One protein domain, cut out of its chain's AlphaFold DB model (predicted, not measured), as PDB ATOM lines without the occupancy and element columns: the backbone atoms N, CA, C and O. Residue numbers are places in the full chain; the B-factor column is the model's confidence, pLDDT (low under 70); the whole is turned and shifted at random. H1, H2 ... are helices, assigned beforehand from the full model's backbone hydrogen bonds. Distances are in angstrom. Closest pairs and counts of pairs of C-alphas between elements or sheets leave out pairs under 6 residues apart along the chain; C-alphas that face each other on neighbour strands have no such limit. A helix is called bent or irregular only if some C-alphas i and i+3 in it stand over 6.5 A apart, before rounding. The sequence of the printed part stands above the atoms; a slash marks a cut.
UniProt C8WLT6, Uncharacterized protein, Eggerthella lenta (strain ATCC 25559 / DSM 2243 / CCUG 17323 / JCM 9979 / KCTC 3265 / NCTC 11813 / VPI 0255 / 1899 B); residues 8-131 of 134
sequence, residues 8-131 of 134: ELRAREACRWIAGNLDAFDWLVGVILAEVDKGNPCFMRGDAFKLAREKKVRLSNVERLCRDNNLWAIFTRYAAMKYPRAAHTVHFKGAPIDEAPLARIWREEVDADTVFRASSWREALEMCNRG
ATOM      1  N   GLU A   8     173.362 188.260 230.103       95.06
ATOM      2  CA  GLU A   8     173.818 187.365 231.172       95.06
ATOM      3  C   GLU A   8     174.473 188.127 232.331       95.06
ATOM      4  O   GLU A   8     174.136 187.881 233.488       95.06
ATOM      5  N   LEU A   9     175.351 189.098 232.051       93.44
ATOM      6  CA  LEU A   9     175.973 189.897 233.110       93.44
ATOM      7  C   LEU A   9     174.925 190.696 233.897       93.44
ATOM      8  O   LEU A   9     174.996 190.760 235.121       93.44
ATOM      9  N   ARG A  10     173.918 191.259 233.216       92.00
ATOM     10  CA  ARG A  10     172.811 191.968 233.884       92.00
ATOM     11  C   ARG A  10     171.983 191.034 234.765       92.00
ATOM     12  O   ARG A  10     171.639 191.409 235.881       92.00
ATOM     13  N   ALA A  11     171.680 189.828 234.279       94.62
ATOM     14  CA  ALA A  11     170.963 188.816 235.050       94.62
ATOM     15  C   ALA A  11     171.746 188.413 236.308       94.62
ATOM     16  O   ALA A  11     171.166 188.370 237.389       94.62
ATOM     17  N   ARG A  12     173.065 188.196 236.191       95.81
ATOM     18  CA  ARG A  12     173.940 187.888 237.336       95.81
ATOM     19  C   ARG A  12     173.981 189.023 238.351       95.81
ATOM     20  O   ARG A  12     173.823 188.779 239.539       95.81
ATOM     21  N   GLU A  13     174.150 190.267 237.905       92.94
ATOM     22  CA  GLU A  13     174.140 191.439 238.795       92.94
ATOM     23  C   GLU A  13     172.811 191.577 239.549       92.94
ATOM     24  O   GLU A  13     172.804 191.867 240.746       92.94
ATOM     25  N   ALA A  14     171.691 191.328 238.866       92.25
ATOM     26  CA  ALA A  14     170.375 191.313 239.485       92.25
ATOM     27  C   ALA A  14     170.231 190.168 240.499       92.25
ATOM     28  O   ALA A  14     169.774 190.410 241.611       92.25
ATOM     29  N   CYS A  15     170.666 188.951 240.164       95.38
ATOM     30  CA  CYS A  15     170.632 187.816 241.085       95.38
ATOM     31  C   CYS A  15     171.511 188.028 242.320       95.38
ATOM     32  O   CYS A  15     171.043 187.797 243.426       95.38
ATOM     33  N   ARG A  16     172.728 188.564 242.176       93.81
ATOM     34  CA  ARG A  16     173.580 188.916 243.328       93.81
ATOM     35  C   ARG A  16     172.926 189.949 244.229       93.81
ATOM     36  O   ARG A  16     173.051 189.885 245.448       93.81
ATOM     37  N   TRP A  17     172.216 190.906 243.631       91.19
ATOM     38  CA  TRP A  17     171.425 191.847 244.408       91.19
ATOM     39  C   TRP A  17     170.301 191.133 245.168       91.19
ATOM     40  O   TRP A  17     170.157 191.378 246.362       91.19
ATOM     41  N   ILE A  18     169.555 190.232 244.515       92.19
ATOM     42  CA  ILE A  18     168.490 189.435 245.151       92.19
ATOM     43  C   ILE A  18     169.051 188.596 246.300       92.19
ATOM     44  O   ILE A  18     168.490 188.638 247.385       92.19
ATOM     45  N   ALA A  19     170.174 187.904 246.106       93.75
ATOM     46  CA  ALA A  19     170.803 187.076 247.134       93.75
ATOM     47  C   ALA A  19     171.145 187.877 248.403       93.75
ATOM     48  O   ALA A  19     170.954 187.399 249.516       93.75
ATOM     49  N   GLY A  20     171.584 189.132 248.248       90.75
ATOM     50  CA  GLY A  20     171.816 190.041 249.374       90.75
ATOM     51  C   GLY A  20     170.565 190.750 249.912       90.75
ATOM     52  O   GLY A  20     170.673 191.483 250.891       90.75
ATOM     53  N   ASN A  21     169.402 190.606 249.263       89.12
ATOM     54  CA  ASN A  21     168.165 191.342 249.562       89.12
ATOM     55  C   ASN A  21     166.908 190.461 249.388       89.12
ATOM     56  O   ASN A  21     165.894 190.938 248.867       89.12
ATOM     57  N   LEU A  22     166.960 189.190 249.807       89.69
ATOM     58  CA  LEU A  22     165.880 188.217 249.574       89.69
ATOM     59  C   LEU A  22     164.528 188.708 250.097       89.69
ATOM     60  O   LEU A  22     163.563 188.721 249.338       89.69
ATOM     61  N   ASP A  23     164.483 189.255 251.313       88.44
ATOM     62  CA  ASP A  23     163.261 189.818 251.905       88.44
ATOM     63  C   ASP A  23     162.587 190.874 251.011       88.44
ATOM     64  O   ASP A  23     161.363 190.991 250.976       88.44
ATOM     65  N   ALA A  24     163.376 191.666 250.278       87.56
ATOM     66  CA  ALA A  24     162.859 192.700 249.387       87.56
ATOM     67  C   ALA A  24     162.242 192.103 248.119       87.56
ATOM     68  O   ALA A  24     161.212 192.581 247.637       87.56
ATOM     69  N   PHE A  25     162.886 191.067 247.579       91.06
ATOM     70  CA  PHE A  25     162.380 190.330 246.431       91.06
ATOM     71  C   PHE A  25     161.117 189.541 246.799       91.06
ATOM     72  O   PHE A  25     160.113 189.647 246.097       91.06
ATOM     73  N   ASP A  26     161.124 188.836 247.930       91.50
ATOM     74  CA  ASP A  26     159.971 188.080 248.424       91.50
ATOM     75  C   ASP A  26     158.794 188.999 248.758       91.50
ATOM     76  O   ASP A  26     157.649 188.694 248.421       91.50
ATOM     77  N   TRP A  27     159.061 190.180 249.326       90.94
ATOM     78  CA  TRP A  27     158.041 191.211 249.488       90.94
ATOM     79  C   TRP A  27     157.429 191.636 248.147       90.94
ATOM     80  O   TRP A  27     156.203 191.700 248.035       90.94
ATOM     81  N   LEU A  28     158.249 191.904 247.119       91.06
ATOM     82  CA  LEU A  28     157.748 192.281 245.792       91.06
ATOM     83  C   LEU A  28     156.864 191.171 245.214       91.06
ATOM     84  O   LEU A  28     155.776 191.454 244.716       91.06
ATOM     85  N   VAL A  29     157.322 189.921 245.290       94.12
ATOM     86  CA  VAL A  29     156.554 188.755 244.845       94.12
ATOM     87  C   VAL A  29     155.224 188.683 245.590       94.12
ATOM     88  O   VAL A  29     154.181 188.589 244.952       94.12
ATOM     89  N   GLY A  30     155.230 188.800 246.919       94.25
ATOM     90  CA  GLY A  30     154.010 188.787 247.728       94.25
ATOM     91  C   GLY A  30     153.028 189.894 247.342       94.25
ATOM     92  O   GLY A  30     151.824 189.655 247.262       94.25
ATOM     93  N   VAL A  31     153.525 191.094 247.031       93.19
ATOM     94  CA  VAL A  31     152.694 192.192 246.522       93.19
ATOM     95  C   VAL A  31     152.097 191.854 245.159       93.19
ATOM     96  O   VAL A  31     150.890 191.994 244.994       93.19
ATOM     97  N   ILE A  32     152.904 191.382 244.206       95.06
ATOM     98  CA  ILE A  32     152.428 190.990 242.871       95.06
ATOM     99  C   ILE A  32     151.326 189.935 242.993       95.06
ATOM    100  O   ILE A  32     150.266 190.067 242.390       95.06
ATOM    101  N   LEU A  33     151.545 188.906 243.812       95.62
ATOM    102  CA  LEU A  33     150.577 187.834 244.020       95.62
ATOM    103  C   LEU A  33     149.293 188.334 244.692       95.62
ATOM    104  O   LEU A  33     148.221 187.868 244.321       95.62
ATOM    105  N   ALA A  34     149.380 189.295 245.613       95.06
ATOM    106  CA  ALA A  34     148.203 189.919 246.212       95.06
ATOM    107  C   ALA A  34     147.418 190.782 245.209       95.06
ATOM    108  O   ALA A  34     146.198 190.870 245.299       95.06
ATOM    109  N   GLU A  35     148.091 191.430 244.255       95.75
ATOM    110  CA  GLU A  35     147.428 192.180 243.181       95.75
ATOM    111  C   GLU A  35     146.741 191.250 242.173       95.75
ATOM    112  O   GLU A  35     145.635 191.556 241.725       95.75
ATOM    113  N   VAL A  36     147.325 190.075 241.901       94.88
ATOM    114  CA  VAL A  36     146.647 188.994 241.162       94.88
ATOM    115  C   VAL A  36     145.356 188.584 241.871       94.88
ATOM    116  O   VAL A  36     144.309 188.548 241.233       94.88
ATOM    117  N   ASP A  37     145.397 188.341 243.186       94.31
ATOM    118  CA  ASP A  37     144.213 187.917 243.954       94.31
ATOM    119  C   ASP A  37     143.107 188.992 243.992       94.31
ATOM    120  O   ASP A  37     141.927 188.674 244.127       94.31
ATOM    121  N   LYS A  38     143.464 190.272 243.825       94.81
ATOM    122  CA  LYS A  38     142.508 191.387 243.687       94.81
ATOM    123  C   LYS A  38     141.925 191.528 242.277       94.81
ATOM    124  O   LYS A  38     141.067 192.382 242.069       94.81
ATOM    125  N   GLY A  39     142.414 190.757 241.307       93.00
ATOM    126  CA  GLY A  39     142.048 190.900 239.901       93.00
ATOM    127  C   GLY A  39     142.620 192.157 239.241       93.00
ATOM    128  O   GLY A  39     142.048 192.631 238.262       93.00
ATOM    129  N   ASN A  40     143.718 192.725 239.758       92.94
ATOM    130  CA  ASN A  40     144.369 193.871 239.127       92.94
ATOM    131  C   ASN A  40     145.067 193.418 237.828       92.94
ATOM    132  O   ASN A  40     146.027 192.645 237.900       92.94
ATOM    133  N   PRO A  41     144.646 193.898 236.643       89.81
ATOM    134  CA  PRO A  41     145.212 193.452 235.373       89.81
ATOM    135  C   PRO A  41     146.536 194.148 235.024       89.81
ATOM    136  O   PRO A  41     147.156 193.810 234.018       89.81
ATOM    137  N   CYS A  42     146.948 195.167 235.786       91.19
ATOM    138  CA  CYS A  42     148.125 195.963 235.470       91.19
ATOM    139  C   CYS A  42     148.787 196.506 236.740       91.19
ATOM    140  O   CYS A  42     148.463 197.592 237.221       91.19
ATOM    141  N   PHE A  43     149.759 195.760 237.255       92.81
ATOM    142  CA  PHE A  43     150.634 196.203 238.330       92.81
ATOM    143  C   PHE A  43     151.991 196.640 237.778       92.81
ATOM    144  O   PHE A  43     152.744 195.852 237.194       92.81
ATOM    145  N   MET A  44     152.324 197.915 237.966       90.19
ATOM    146  CA  MET A  44     153.558 198.507 237.468       90.19
ATOM    147  C   MET A  44     154.540 198.809 238.598       90.19
ATOM    148  O   MET A  44     154.209 198.947 239.774       90.19
ATOM    149  N   ARG A  45     155.790 199.039 238.205       88.62
ATOM    150  CA  ARG A  45     156.870 199.493 239.087       88.62
ATOM    151  C   ARG A  45     156.489 200.711 239.946       88.62
ATOM    152  O   ARG A  45     156.870 200.800 241.111       88.62
ATOM    153  N   GLY A  46     155.763 201.668 239.359       87.75
ATOM    154  CA  GLY A  46     155.296 202.867 240.065       87.75
ATOM    155  C   GLY A  46     154.331 202.541 241.206       87.75
ATOM    156  O   GLY A  46     154.431 203.140 242.277       87.75
ATOM    157  N   ASP A  47     153.473 201.540 241.010       90.25
ATOM    158  CA  ASP A  47     152.525 201.062 242.017       90.25
ATOM    159  C   ASP A  47     153.263 200.361 243.160       90.25
ATOM    160  O   ASP A  47     153.007 200.652 244.327       90.25
ATOM    161  N   ALA A  48     154.268 199.538 242.839       88.75
ATOM    162  CA  ALA A  48     155.151 198.937 243.840       88.75
ATOM    163  C   ALA A  48     155.859 200.000 244.695       88.75
ATOM    164  O   ALA A  48     155.907 199.886 245.922       88.75
ATOM    165  N   PHE A  49     156.363 201.074 244.077       85.56
ATOM    166  CA  PHE A  49     156.990 202.178 244.808       85.56
ATOM    167  C   PHE A  49     156.003 202.901 245.732       85.56
ATOM    168  O   PHE A  49     156.325 203.178 246.889       85.56
ATOM    169  N   LYS A  50     154.801 203.200 245.231       88.56
ATOM    170  CA  LYS A  50     153.740 203.842 246.011       88.56
ATOM    171  C   LYS A  50     153.354 202.978 247.214       88.56
ATOM    172  O   LYS A  50     153.355 203.475 248.338       88.56
ATOM    173  N   LEU A  51     153.153 201.678 247.001       88.44
ATOM    174  CA  LEU A  51     152.783 200.740 248.057       88.44
ATOM    175  C   LEU A  51     153.883 200.582 249.115       88.44
ATOM    176  O   LEU A  51     153.587 200.545 250.309       88.44
ATOM    177  N   ALA A  52     155.154 200.527 248.701       85.31
ATOM    178  CA  ALA A  52     156.285 200.473 249.627       85.31
ATOM    179  C   ALA A  52     156.305 201.688 250.568       85.31
ATOM    180  O   ALA A  52     156.534 201.538 251.771       85.31
ATOM    181  N   ARG A  53     156.013 202.885 250.033       84.69
ATOM    182  CA  ARG A  53     155.912 204.123 250.819       84.69
ATOM    183  C   ARG A  53     154.724 204.104 251.775       84.69
ATOM    184  O   ARG A  53     154.896 204.426 252.946       84.69
ATOM    185  N   GLU A  54     153.544 203.722 251.294       87.12
ATOM    186  CA  GLU A  54     152.314 203.675 252.098       87.12
ATOM    187  C   GLU A  54     152.430 202.689 253.265       87.12
ATOM    188  O   GLU A  54     152.064 203.009 254.394       87.12
ATOM    189  N   LYS A  55     153.021 201.515 253.018       82.12
ATOM    190  CA  LYS A  55     153.211 200.467 254.029       82.12
ATOM    191  C   LYS A  55     154.432 200.679 254.929       82.12
ATOM    192  O   LYS A  55     154.723 199.815 255.751       82.12
ATOM    193  N   LYS A  56     155.152 201.801 254.787       79.06
ATOM    194  CA  LYS A  56     156.389 202.110 255.531       79.06
ATOM    195  C   LYS A  56     157.418 200.968 255.485       79.06
ATOM    196  O   LYS A  56     158.148 200.742 256.449       79.06
ATOM    197  N   VAL A  57     157.482 200.249 254.361       79.12
ATOM    198  CA  VAL A  57     158.518 199.234 254.130       79.12
ATOM    199  C   VAL A  57     159.866 199.943 254.151       79.12
ATOM    200  O   VAL A  57     159.971 201.070 253.660       79.12
ATOM    201  N   ARG A  58     160.904 199.321 254.727       73.25
ATOM    202  CA  ARG A  58     162.243 199.920 254.773       73.25
ATOM    203  C   ARG A  58     162.711 200.207 253.340       73.25
ATOM    204  O   ARG A  58     163.101 199.301 252.606       73.25
ATOM    205  N   LEU A  59     162.640 201.483 252.952       64.44
ATOM    206  CA  LEU A  59     162.767 201.906 251.556       64.44
ATOM    207  C   LEU A  59     164.132 201.562 250.963       64.44
ATOM    208  O   LEU A  59     164.181 201.252 249.782       64.44
ATOM    209  N   SER A  60     165.203 201.514 251.764       68.38
ATOM    210  CA  SER A  60     166.548 201.140 251.295       68.38
ATOM    211  C   SER A  60     166.574 199.814 250.528       68.38
ATOM    212  O   SER A  60     167.333 199.668 249.576       68.38
ATOM    213  N   ASN A  61     165.715 198.869 250.915       63.47
ATOM    214  CA  ASN A  61     165.671 197.530 250.335       63.47
ATOM    215  C   ASN A  61     164.845 197.495 249.039       63.47
ATOM    216  O   ASN A  61     165.084 196.674 248.163       63.47
ATOM    217  N   VAL A  62     163.882 198.406 248.889       70.44
ATOM    218  CA  VAL A  62     162.867 198.367 247.822       70.44
ATOM    219  C   VAL A  62     163.071 199.484 246.793       70.44
ATOM    220  O   VAL A  62     162.628 199.388 245.654       70.44
ATOM    221  N   GLU A  63     163.794 200.544 247.148       72.88
ATOM    222  CA  GLU A  63     164.027 201.714 246.304       72.88
ATOM    223  C   GLU A  63     164.798 201.353 245.036       72.88
ATOM    224  O   GLU A  63     164.393 201.757 243.947       72.88
ATOM    225  N   ARG A  64     165.856 200.539 245.140       71.25
ATOM    226  CA  ARG A  64     166.613 200.085 243.963       71.25
ATOM    227  C   ARG A  64     165.765 199.195 243.051       71.25
ATOM    228  O   ARG A  64     165.790 199.369 241.834       71.25
ATOM    229  N   LEU A  65     164.961 198.323 243.649       70.19
ATOM    230  CA  LEU A  65     164.018 197.436 242.968       70.19
ATOM    231  C   LEU A  65     162.907 198.204 242.236       70.19
ATOM    232  O   LEU A  65     162.543 197.855 241.114       70.19
ATOM    233  N   CYS A  66     162.432 199.299 242.825       69.38
ATOM    234  CA  CYS A  66     161.372 200.133 242.268       69.38
ATOM    235  C   CYS A  66     161.866 201.286 241.377       69.38
ATOM    236  O   CYS A  66     161.054 201.901 240.689       69.38
ATOM    237  N   ARG A  67     163.156 201.642 241.373       72.56
ATOM    238  CA  ARG A  67     163.671 202.775 240.570       72.56
ATOM    239  C   ARG A  67     164.455 202.371 239.334       72.56
ATOM    240  O   ARG A  67     164.534 203.171 238.404       72.56
ATOM    241  N   ASP A  68     164.973 201.153 239.270       78.44
ATOM    242  CA  ASP A  68     165.716 200.682 238.103       78.44
ATOM    243  C   ASP A  68     164.806 199.879 237.161       78.44
ATOM    244  O   ASP A  68     164.341 198.786 237.484       78.44
ATOM    245  N   ASN A  69     164.541 200.434 235.973       72.00
ATOM    246  CA  ASN A  69     163.708 199.786 234.955       72.00
ATOM    247  C   ASN A  69     164.313 198.471 234.445       72.00
ATOM    248  O   ASN A  69     163.568 197.559 234.087       72.00
ATOM    249  N   ASN A  70     165.643 198.359 234.416       77.75
ATOM    250  CA  ASN A  70     166.307 197.137 233.979       77.75
ATOM    251  C   ASN A  70     166.158 196.037 235.035       77.75
ATOM    252  O   ASN A  70     165.906 194.888 234.680       77.75
ATOM    253  N   LEU A  71     166.254 196.390 236.323       83.19
ATOM    254  CA  LEU A  71     166.051 195.438 237.418       83.19
ATOM    255  C   LEU A  71     164.589 195.014 237.550       83.19
ATOM    256  O   LEU A  71     164.329 193.821 237.672       83.19
ATOM    257  N   TRP A  72     163.632 195.942 237.432       88.31
ATOM    258  CA  TRP A  72     162.201 195.608 237.431       88.31
ATOM    259  C   TRP A  72     161.868 194.534 236.389       88.31
ATOM    260  O   TRP A  72     161.193 193.547 236.691       88.31
ATOM    261  N   ALA A  73     162.381 194.701 235.167       90.06
ATOM    262  CA  ALA A  73     162.169 193.750 234.083       90.06
ATOM    263  C   ALA A  73     162.737 192.356 234.402       90.06
ATOM    264  O   ALA A  73     162.128 191.357 234.025       90.06
ATOM    265  N   ILE A  74     163.878 192.274 235.094       93.94
ATOM    266  CA  ILE A  74     164.495 191.005 235.505       93.94
ATOM    267  C   ILE A  74     163.706 190.365 236.655       93.94
ATOM    268  O   ILE A  74     163.356 189.188 236.594       93.94
ATOM    269  N   PHE A  75     163.383 191.136 237.691       93.31
ATOM    270  CA  PHE A  75     162.715 190.630 238.890       93.31
ATOM    271  C   PHE A  75     161.325 190.088 238.597       93.31
ATOM    272  O   PHE A  75     160.969 189.011 239.064       93.31
ATOM    273  N   THR A  76     160.562 190.795 237.767       94.56
ATOM    274  CA  THR A  76     159.229 190.340 237.364       94.56
ATOM    275  C   THR A  76     159.267 189.053 236.539       94.56
ATOM    276  O   THR A  76     158.355 188.240 236.659       94.56
ATOM    277  N   ARG A  77     160.331 188.806 235.761       97.19
ATOM    278  CA  ARG A  77     160.522 187.527 235.053       97.19
ATOM    279  C   ARG A  77     160.780 186.386 236.023       97.19
ATOM    280  O   ARG A  77     160.129 185.358 235.901       97.19
ATOM    281  N   TYR A  78     161.656 186.581 237.009       97.38
ATOM    282  CA  TYR A  78     161.866 185.574 238.051       97.38
ATOM    283  C   TYR A  78     160.595 185.310 238.861       97.38
ATOM    284  O   TYR A  78     160.276 184.152 239.123       97.38
ATOM    285  N   ALA A  79     159.832 186.357 239.190       96.44
ATOM    286  CA  ALA A  79     158.542 186.218 239.855       96.44
ATOM    287  C   ALA A  79     157.565 185.369 239.023       96.44
ATOM    288  O   ALA A  79     156.994 184.428 239.561       96.44
ATOM    289  N   ALA A  80     157.428 185.637 237.719       97.31
ATOM    290  CA  ALA A  80     156.566 184.855 236.828       97.31
ATOM    291  C   ALA A  80     157.059 183.417 236.620       97.31
ATOM    292  O   ALA A  80     156.260 182.489 236.627       97.31
ATOM    293  N   MET A  81     158.368 183.200 236.493       97.94
ATOM    294  CA  MET A  81     158.930 181.851 236.374       97.94
ATOM    295  C   MET A  81     158.684 181.013 237.638       97.94
ATOM    296  O   MET A  81     158.429 179.811 237.549       97.94
ATOM    297  N   LYS A  82     158.775 181.628 238.826       97.00
ATOM    298  CA  LYS A  82     158.548 180.952 240.115       97.00
ATOM    299  C   LYS A  82     157.050 180.777 240.395       97.00
ATOM    300  O   LYS A  82     156.635 179.728 240.879       97.00
ATOM    301  N   TYR A  83     156.246 181.773 240.025       96.62
ATOM    302  CA  TYR A  83     154.800 181.832 240.231       96.62
ATOM    303  C   TYR A  83     154.094 182.285 238.942       96.62
ATOM    304  O   TYR A  83     153.853 183.484 238.775       96.62
ATOM    305  N   PRO A  84     153.718 181.356 238.043       96.94
ATOM    306  CA  PRO A  84     153.151 181.691 236.737       96.94
ATOM    307  C   PRO A  84     151.985 182.677 236.795       96.94
ATOM    308  O   PRO A  84     151.965 183.624 236.012       96.94
ATOM    309  N   ARG A  85     151.107 182.570 237.807       94.88
ATOM    310  CA  ARG A  85     149.970 183.488 238.010       94.88
ATOM    311  C   ARG A  85     150.350 184.970 238.087       94.88
ATOM    312  O   ARG A  85     149.522 185.820 237.775       94.88
ATOM    313  N   ALA A  86     151.592 185.303 238.446       95.12
ATOM    314  CA  ALA A  86     152.101 186.677 238.404       95.12
ATOM    315  C   ALA A  86     152.002 187.305 237.000       95.12
ATOM    316  O   ALA A  86     151.888 188.527 236.876       95.12
ATOM    317  N   ALA A  87     151.992 186.491 235.941       94.62
ATOM    318  CA  ALA A  87     151.833 186.959 234.571       94.62
ATOM    319  C   ALA A  87     150.437 187.512 234.242       94.62
ATOM    320  O   ALA A  87     150.301 188.202 233.237       94.62
ATOM    321  N   HIS A  88     149.425 187.294 235.090       92.56
ATOM    322  CA  HIS A  88     148.118 187.944 234.925       92.56
ATOM    323  C   HIS A  88     148.129 189.441 235.243       92.56
ATOM    324  O   HIS A  88     147.317 190.180 234.696       92.56
ATOM    325  N   THR A  89     149.016 189.889 236.140       93.81
ATOM    326  CA  THR A  89     149.032 191.284 236.608       93.81
ATOM    327  C   THR A  89     150.203 192.083 236.040       93.81
ATOM    328  O   THR A  89     150.117 193.300 235.887       93.81
ATOM    329  N   VAL A  90     151.318 191.425 235.703       92.94
ATOM    330  CA  VAL A  90     152.496 192.102 235.152       92.94
ATOM    331  C   VAL A  90     152.470 192.066 233.628       92.94
ATOM    332  O   VAL A  90     152.530 191.004 233.015       92.94
ATOM    333  N   HIS A  91     152.489 193.243 233.001       88.94
ATOM    334  CA  HIS A  91     152.607 193.341 231.550       88.94
ATOM    335  C   HIS A  91     154.069 193.212 231.101       88.94
ATOM    336  O   HIS A  91     154.894 194.113 231.295       88.94
ATOM    337  N   PHE A  92     154.385 192.088 230.464       90.69
ATOM    338  CA  PHE A  92     155.705 191.827 229.905       90.69
ATOM    339  C   PHE A  92     155.844 192.358 228.480       90.69
ATOM    340  O   PHE A  92     154.939 192.272 227.656       90.69
ATOM    341  N   LYS A  93     157.041 192.856 228.173       90.31
ATOM    342  CA  LYS A  93     157.497 193.115 226.806       90.31
ATOM    343  C   LYS A  93     158.784 192.342 226.563       90.31
ATOM    344  O   LYS A  93     159.586 192.178 227.492       90.31
ATOM    345  N   GLY A  94     158.977 191.904 225.319       91.06
ATOM    346  CA  GLY A  94     160.235 191.304 224.887       91.06
ATOM    347  C   GLY A  94     161.406 192.242 225.178       91.06
ATOM    348  O   GLY A  94     161.307 193.449 224.955       91.06
ATOM    349  N   ALA A  95     162.488 191.697 225.723       90.12
ATOM    350  CA  ALA A  95     163.685 192.462 226.057       90.12
ATOM    351  C   ALA A  95     164.937 191.580 225.937       90.12
ATOM    352  O   ALA A  95     164.821 190.371 226.121       90.12
ATOM    353  N   PRO A  96     166.140 192.154 225.724       90.56
ATOM    354  CA  PRO A  96     167.377 191.378 225.543       90.56
ATOM    355  C   PRO A  96     167.687 190.396 226.679       90.56
ATOM    356  O   PRO A  96     168.356 189.393 226.483       90.56
ATOM    357  N   ILE A  97     167.181 190.668 227.885       92.81
ATOM    358  CA  ILE A  97     167.296 189.768 229.036       92.81
ATOM    359  C   ILE A  97     166.662 188.386 228.804       92.81
ATOM    360  O   ILE A  97     167.064 187.425 229.449       92.81
ATOM    361  N   ASP A  98     165.703 188.277 227.880       94.31
ATOM    362  CA  ASP A  98     165.037 187.019 227.531       94.31
ATOM    363  C   ASP A  98     165.997 185.997 226.895       94.31
ATOM    364  O   ASP A  98     165.679 184.815 226.862       94.31
ATOM    365  N   GLU A  99     167.154 186.443 226.397       93.69
ATOM    366  CA  GLU A  99     168.193 185.587 225.808       93.69
ATOM    367  C   GLU A  99     169.120 184.969 226.870       93.69
ATOM    368  O   GLU A  99     169.890 184.054 226.578       93.69
ATOM    369  N   ALA A 100     169.081 185.465 228.113       95.56
ATOM    370  CA  ALA A 100     169.919 184.947 229.187       95.56
ATOM    371  C   ALA A 100     169.344 183.636 229.761       95.56
ATOM    372  O   ALA A 100     168.127 183.506 229.904       95.56
ATOM    373  N   PRO A 101     170.190 182.681 230.194       96.69
ATOM    374  CA  PRO A 101     169.738 181.452 230.846       96.69
ATOM    375  C   PRO A 101     169.316 181.722 232.303       96.69
ATOM    376  O   PRO A 101     169.994 181.310 233.247       96.69
ATOM    377  N   LEU A 102     168.199 182.432 232.492       97.56
ATOM    378  CA  LEU A 102     167.753 182.979 233.781       97.56
ATOM    379  C   LEU A 102     167.675 181.925 234.890       97.56
ATOM    380  O   LEU A 102     168.239 182.121 235.962       97.56
ATOM    381  N   ALA A 103     167.050 180.775 234.628       97.69
ATOM    382  CA  ALA A 103     166.911 179.720 235.632       97.69
ATOM    383  C   ALA A 103     168.269 179.176 236.112       97.69
ATOM    384  O   ALA A 103     168.447 178.906 237.297       97.69
ATOM    385  N   ARG A 104     169.240 179.040 235.197       98.00
ATOM    386  CA  ARG A 104     170.609 178.630 235.539       98.00
ATOM    387  C   ARG A 104     171.287 179.694 236.399       98.00
ATOM    388  O   ARG A 104     171.850 179.361 237.431       98.00
ATOM    389  N   ILE A 105     171.193 180.957 235.991       98.31
ATOM    390  CA  ILE A 105     171.829 182.080 236.691       98.31
ATOM    391  C   ILE A 105     171.277 182.230 238.110       98.31
ATOM    392  O   ILE A 105     172.049 182.430 239.040       98.31
ATOM    393  N   TRP A 106     169.964 182.083 238.299       98.19
ATOM    394  CA  TRP A 106     169.372 182.079 239.635       98.19
ATOM    395  C   TRP A 106     169.959 180.979 240.518       98.19
ATOM    396  O   TRP A 106     170.332 181.248 241.655       98.19
ATOM    397  N   ARG A 107     170.070 179.750 240.000       98.06
ATOM    398  CA  ARG A 107     170.625 178.632 240.773       98.06
ATOM    399  C   ARG A 107     172.089 178.825 241.147       98.06
ATOM    400  O   ARG A 107     172.502 178.413 242.220       98.06
ATOM    401  N   GLU A 108     172.861 179.459 240.273       98.12
ATOM    402  CA  GLU A 108     174.273 179.756 240.527       98.12
ATOM    403  C   GLU A 108     174.472 180.892 241.544       98.12
ATOM    404  O   GLU A 108     175.443 180.873 242.294       98.12
ATOM    405  N   GLU A 109     173.595 181.901 241.555       97.88
ATOM    406  CA  GLU A 109     173.836 183.165 242.270       97.88
ATOM    407  C   GLU A 109     172.900 183.392 243.473       97.88
ATOM    408  O   GLU A 109     173.206 184.236 244.311       97.88
ATOM    409  N   VAL A 110     171.754 182.703 243.548       97.12
ATOM    410  CA  VAL A 110     170.722 182.903 244.584       97.12
ATOM    411  C   VAL A 110     170.492 181.636 245.398       97.12
ATOM    412  O   VAL A 110     170.725 181.641 246.601       97.12
ATOM    413  N   ASP A 111     170.013 180.571 244.756       97.06
ATOM    414  CA  ASP A 111     169.659 179.320 245.430       97.06
ATOM    415  C   ASP A 111     169.626 178.153 244.432       97.06
ATOM    416  O   ASP A 111     168.793 178.126 243.518       97.06
ATOM    417  N   ALA A 112     170.532 177.192 244.629       96.44
ATOM    418  CA  ALA A 112     170.727 176.034 243.762       96.44
ATOM    419  C   ALA A 112     169.503 175.108 243.702       96.44
ATOM    420  O   ALA A 112     169.273 174.483 242.663       96.44
ATOM    421  N   ASP A 113     168.699 175.079 244.767       97.06
ATOM    422  CA  ASP A 113     167.557 174.173 244.912       97.06
ATOM    423  C   ASP A 113     166.238 174.796 244.428       97.06
ATOM    424  O   ASP A 113     165.187 174.148 244.430       97.06
ATOM    425  N   THR A 114     166.265 176.049 243.958       96.06
ATOM    426  CA  THR A 114     165.059 176.709 243.452       96.06
ATOM    427  C   THR A 114     164.500 175.990 242.219       96.06
ATOM    428  O   THR A 114     165.122 175.916 241.151       96.06
ATOM    429  N   VAL A 115     163.243 175.562 242.345       95.38
ATOM    430  CA  VAL A 115     162.423 175.043 241.248       95.38
ATOM    431  C   VAL A 115     161.611 176.178 240.625       95.38
ATOM    432  O   VAL A 115     160.832 176.854 241.298       95.38
ATOM    433  N   PHE A 116     161.764 176.361 239.314       97.44
ATOM    434  CA  PHE A 116     160.901 177.233 238.523       97.44
ATOM    435  C   PHE A 116     159.773 176.419 237.894       97.44
ATOM    436  O   PHE A 116     160.021 175.358 237.326       97.44
ATOM    437  N   ARG A 117     158.542 176.930 237.986       97.06
ATOM    438  CA  ARG A 117     157.354 176.310 237.378       97.06
ATOM    439  C   ARG A 117     157.269 176.572 235.876       97.06
ATOM    440  O   ARG A 117     156.668 175.781 235.166       97.06
ATOM    441  N   ALA A 118     157.878 177.663 235.418       97.38
ATOM    442  CA  ALA A 118     158.037 177.994 234.009       97.38
ATOM    443  C   ALA A 118     159.504 178.320 233.693       97.38
ATOM    444  O   ALA A 118     160.209 178.957 234.477       97.38
ATOM    445  N   SER A 119     159.959 177.928 232.508       95.62
ATOM    446  CA  SER A 119     161.286 178.229 231.965       95.62
ATOM    447  C   SER A 119     161.448 179.688 231.525       95.62
ATOM    448  O   SER A 119     162.572 180.181 231.423       95.62
ATOM    449  N   SER A 120     160.341 180.400 231.283       97.06
ATOM    450  CA  SER A 120     160.334 181.805 230.864       97.06
ATOM    451  C   SER A 120     159.040 182.524 231.260       97.06
ATOM    452  O   SER A 120     158.041 181.896 231.608       97.06
ATOM    453  N   TRP A 121     159.023 183.858 231.150       96.25
ATOM    454  CA  TRP A 121     157.792 184.636 231.344       96.25
ATOM    455  C   TRP A 121     156.728 184.340 230.271       96.25
ATOM    456  O   TRP A 121     155.541 184.466 230.553       96.25
ATOM    457  N   ARG A 122     157.141 183.952 229.052       96.44
ATOM    458  CA  ARG A 122     156.217 183.594 227.961       96.44
ATOM    459  C   ARG A 122     155.478 182.308 228.293       96.44
ATOM    460  O   ARG A 122     154.259 182.289 228.236       96.44
ATOM    461  N   GLU A 123     156.212 181.289 228.733       97.00
ATOM    462  CA  GLU A 123     155.611 180.039 229.199       97.00
ATOM    463  C   GLU A 123     154.717 180.278 230.423       97.00
ATOM    464  O   GLU A 123     153.602 179.778 230.462       97.00
ATOM    465  N   ALA A 124     155.142 181.112 231.378       97.00
ATOM    466  CA  ALA A 124     154.293 181.491 232.506       97.00
ATOM    467  C   ALA A 124     152.962 182.125 232.051       97.00
ATOM    468  O   ALA A 124     151.901 181.784 232.572       97.00
ATOM    469  N   LEU A 125     153.002 183.016 231.053       95.00
ATOM    470  CA  LEU A 125     151.804 183.623 230.468       95.00
ATOM    471  C   LEU A 125     150.941 182.599 229.711       95.00
ATOM    472  O   LEU A 125     149.715 182.655 229.784       95.00
ATOM    473  N   GLU A 126     151.549 181.648 229.008       95.81
ATOM    474  CA  GLU A 126     150.825 180.547 228.363       95.81
ATOM    475  C   GLU A 126     150.125 179.654 229.393       95.81
ATOM    476  O   GLU A 126     148.947 179.348 229.220       95.81
ATOM    477  N   MET A 127     150.793 179.305 230.496       95.81
ATOM    478  CA  MET A 127     150.188 178.561 231.609       95.81
ATOM    479  C   MET A 127     148.981 179.306 232.188       95.81
ATOM    480  O   MET A 127     147.945 178.693 232.441       95.81
ATOM    481  N   CYS A 128     149.078 180.629 232.347       90.62
ATOM    482  CA  CYS A 128     147.953 181.478 232.749       90.62
ATOM    483  C   CYS A 128     146.774 181.368 231.776       90.62
ATOM    484  O   CYS A 128     145.643 181.137 232.198       90.62
ATOM    485  N   ASN A 129     147.037 181.471 230.474       90.25
ATOM    486  CA  ASN A 129     146.000 181.382 229.445       90.25
ATOM    487  C   ASN A 129     145.346 179.991 229.372       90.25
ATOM    488  O   ASN A 129     144.187 179.889 228.975       90.25
ATOM    489  N   ARG A 130     146.064 178.929 229.764       91.75
ATOM    490  CA  ARG A 130     145.544 177.551 229.843       91.75
ATOM    491  C   ARG A 130     144.859 177.213 231.175       91.75
ATOM    492  O   ARG A 130     144.261 176.149 231.284       91.75
ATOM    493  N   GLY A 131     144.926 178.089 232.183       87.44
ATOM    494  CA  GLY A 131     144.399 177.813 233.527       87.44
ATOM    495  C   GLY A 131     145.289 176.898 234.384       87.44
ATOM    496  O   GLY A 131     144.831 176.347 235.378       87.44
TER     497      GLY A 131
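AT A GLANCE: This is residues 8 to 131 of the 134 residues of an uncharacterized protein of Eggerthella lenta (strain ATCC 25559 / DSM 2243 / CCUG 17323 / JCM 9979 / KCTC 3265 / NCTC 11813 / VPI 0255 / 1899 B) (UniProt C8WLT6). H5 runs through the middle of a rounded, all-helix body, with the hairpin of H3 and H4 near its beginning and H6 and H9 packed together near its end. H2, the longest helix, runs across H5 on one side; H1, with H7 and H8 packed on it, runs across it on another. The printed part has 124 residues with nine helices, H1 to H9 in chain order, and no named strand; it is compact, with a radius of gyration of the C-alphas of 13.5 A, and spans 35 by 33 by 26 A.

HOW THE PARTS SIT: H2, residues 22 to 37, is close to but not clearly touching H5, residues 69 to 82; their closest C-alphas, Val 29 and Ala 79, are 5.9 A apart. H2 touches H6, residues 84 to 88, with residues 32 to 36 alone, closest at C-alphas Leu 33 and Ala 86, 5.9 A. H6 touches H9, residues 121 to 130, closest at C-alphas Pro 84 and Ala 124, 4.4 A. H1, residues 8 to 19, touches H8, residues 102 to 109, at a steep tilt of 54 degrees, closest at C-alphas Cys 15 and Glu 109, 5.8 A. H1 touches H5, closest at C-alphas Ala 14 and Leu 71, 6.3 A, and H7, residues 96 to 99, closest at C-alphas Ala 11 and Ile 97, 7.1 A. H3, residues 45 to 54, and H4, residues 59 to 67, form a hairpin, closest at C-alphas Phe 49 and Cys 66, 5.5 A. O i to N i+4 pairs are within hydrogen-bond range throughout H1, H2, H3, H8 and H9, in 3 of 5 in H4, 9 of 10 in H5 and 0 of 1 in H6, which has 2 of 2 O i to N i+3 pairs; H7 is too short.

IN THESE COORDINATES: H1 begins at C-alpha 8 (173.818, 187.365, 231.172); H9 ends at C-alpha 130 (145.544, 177.551, 229.843). H2 is 22.4 A long and H5 20.2 A. H4 is only just irregular: C-alphas 61 and 64 are 6.9 A apart.

THE WHOLE: The printed part has no cut; the link from H8 to H9 is long, and pLDDT is under 70 at residues 59 to 61 and 66.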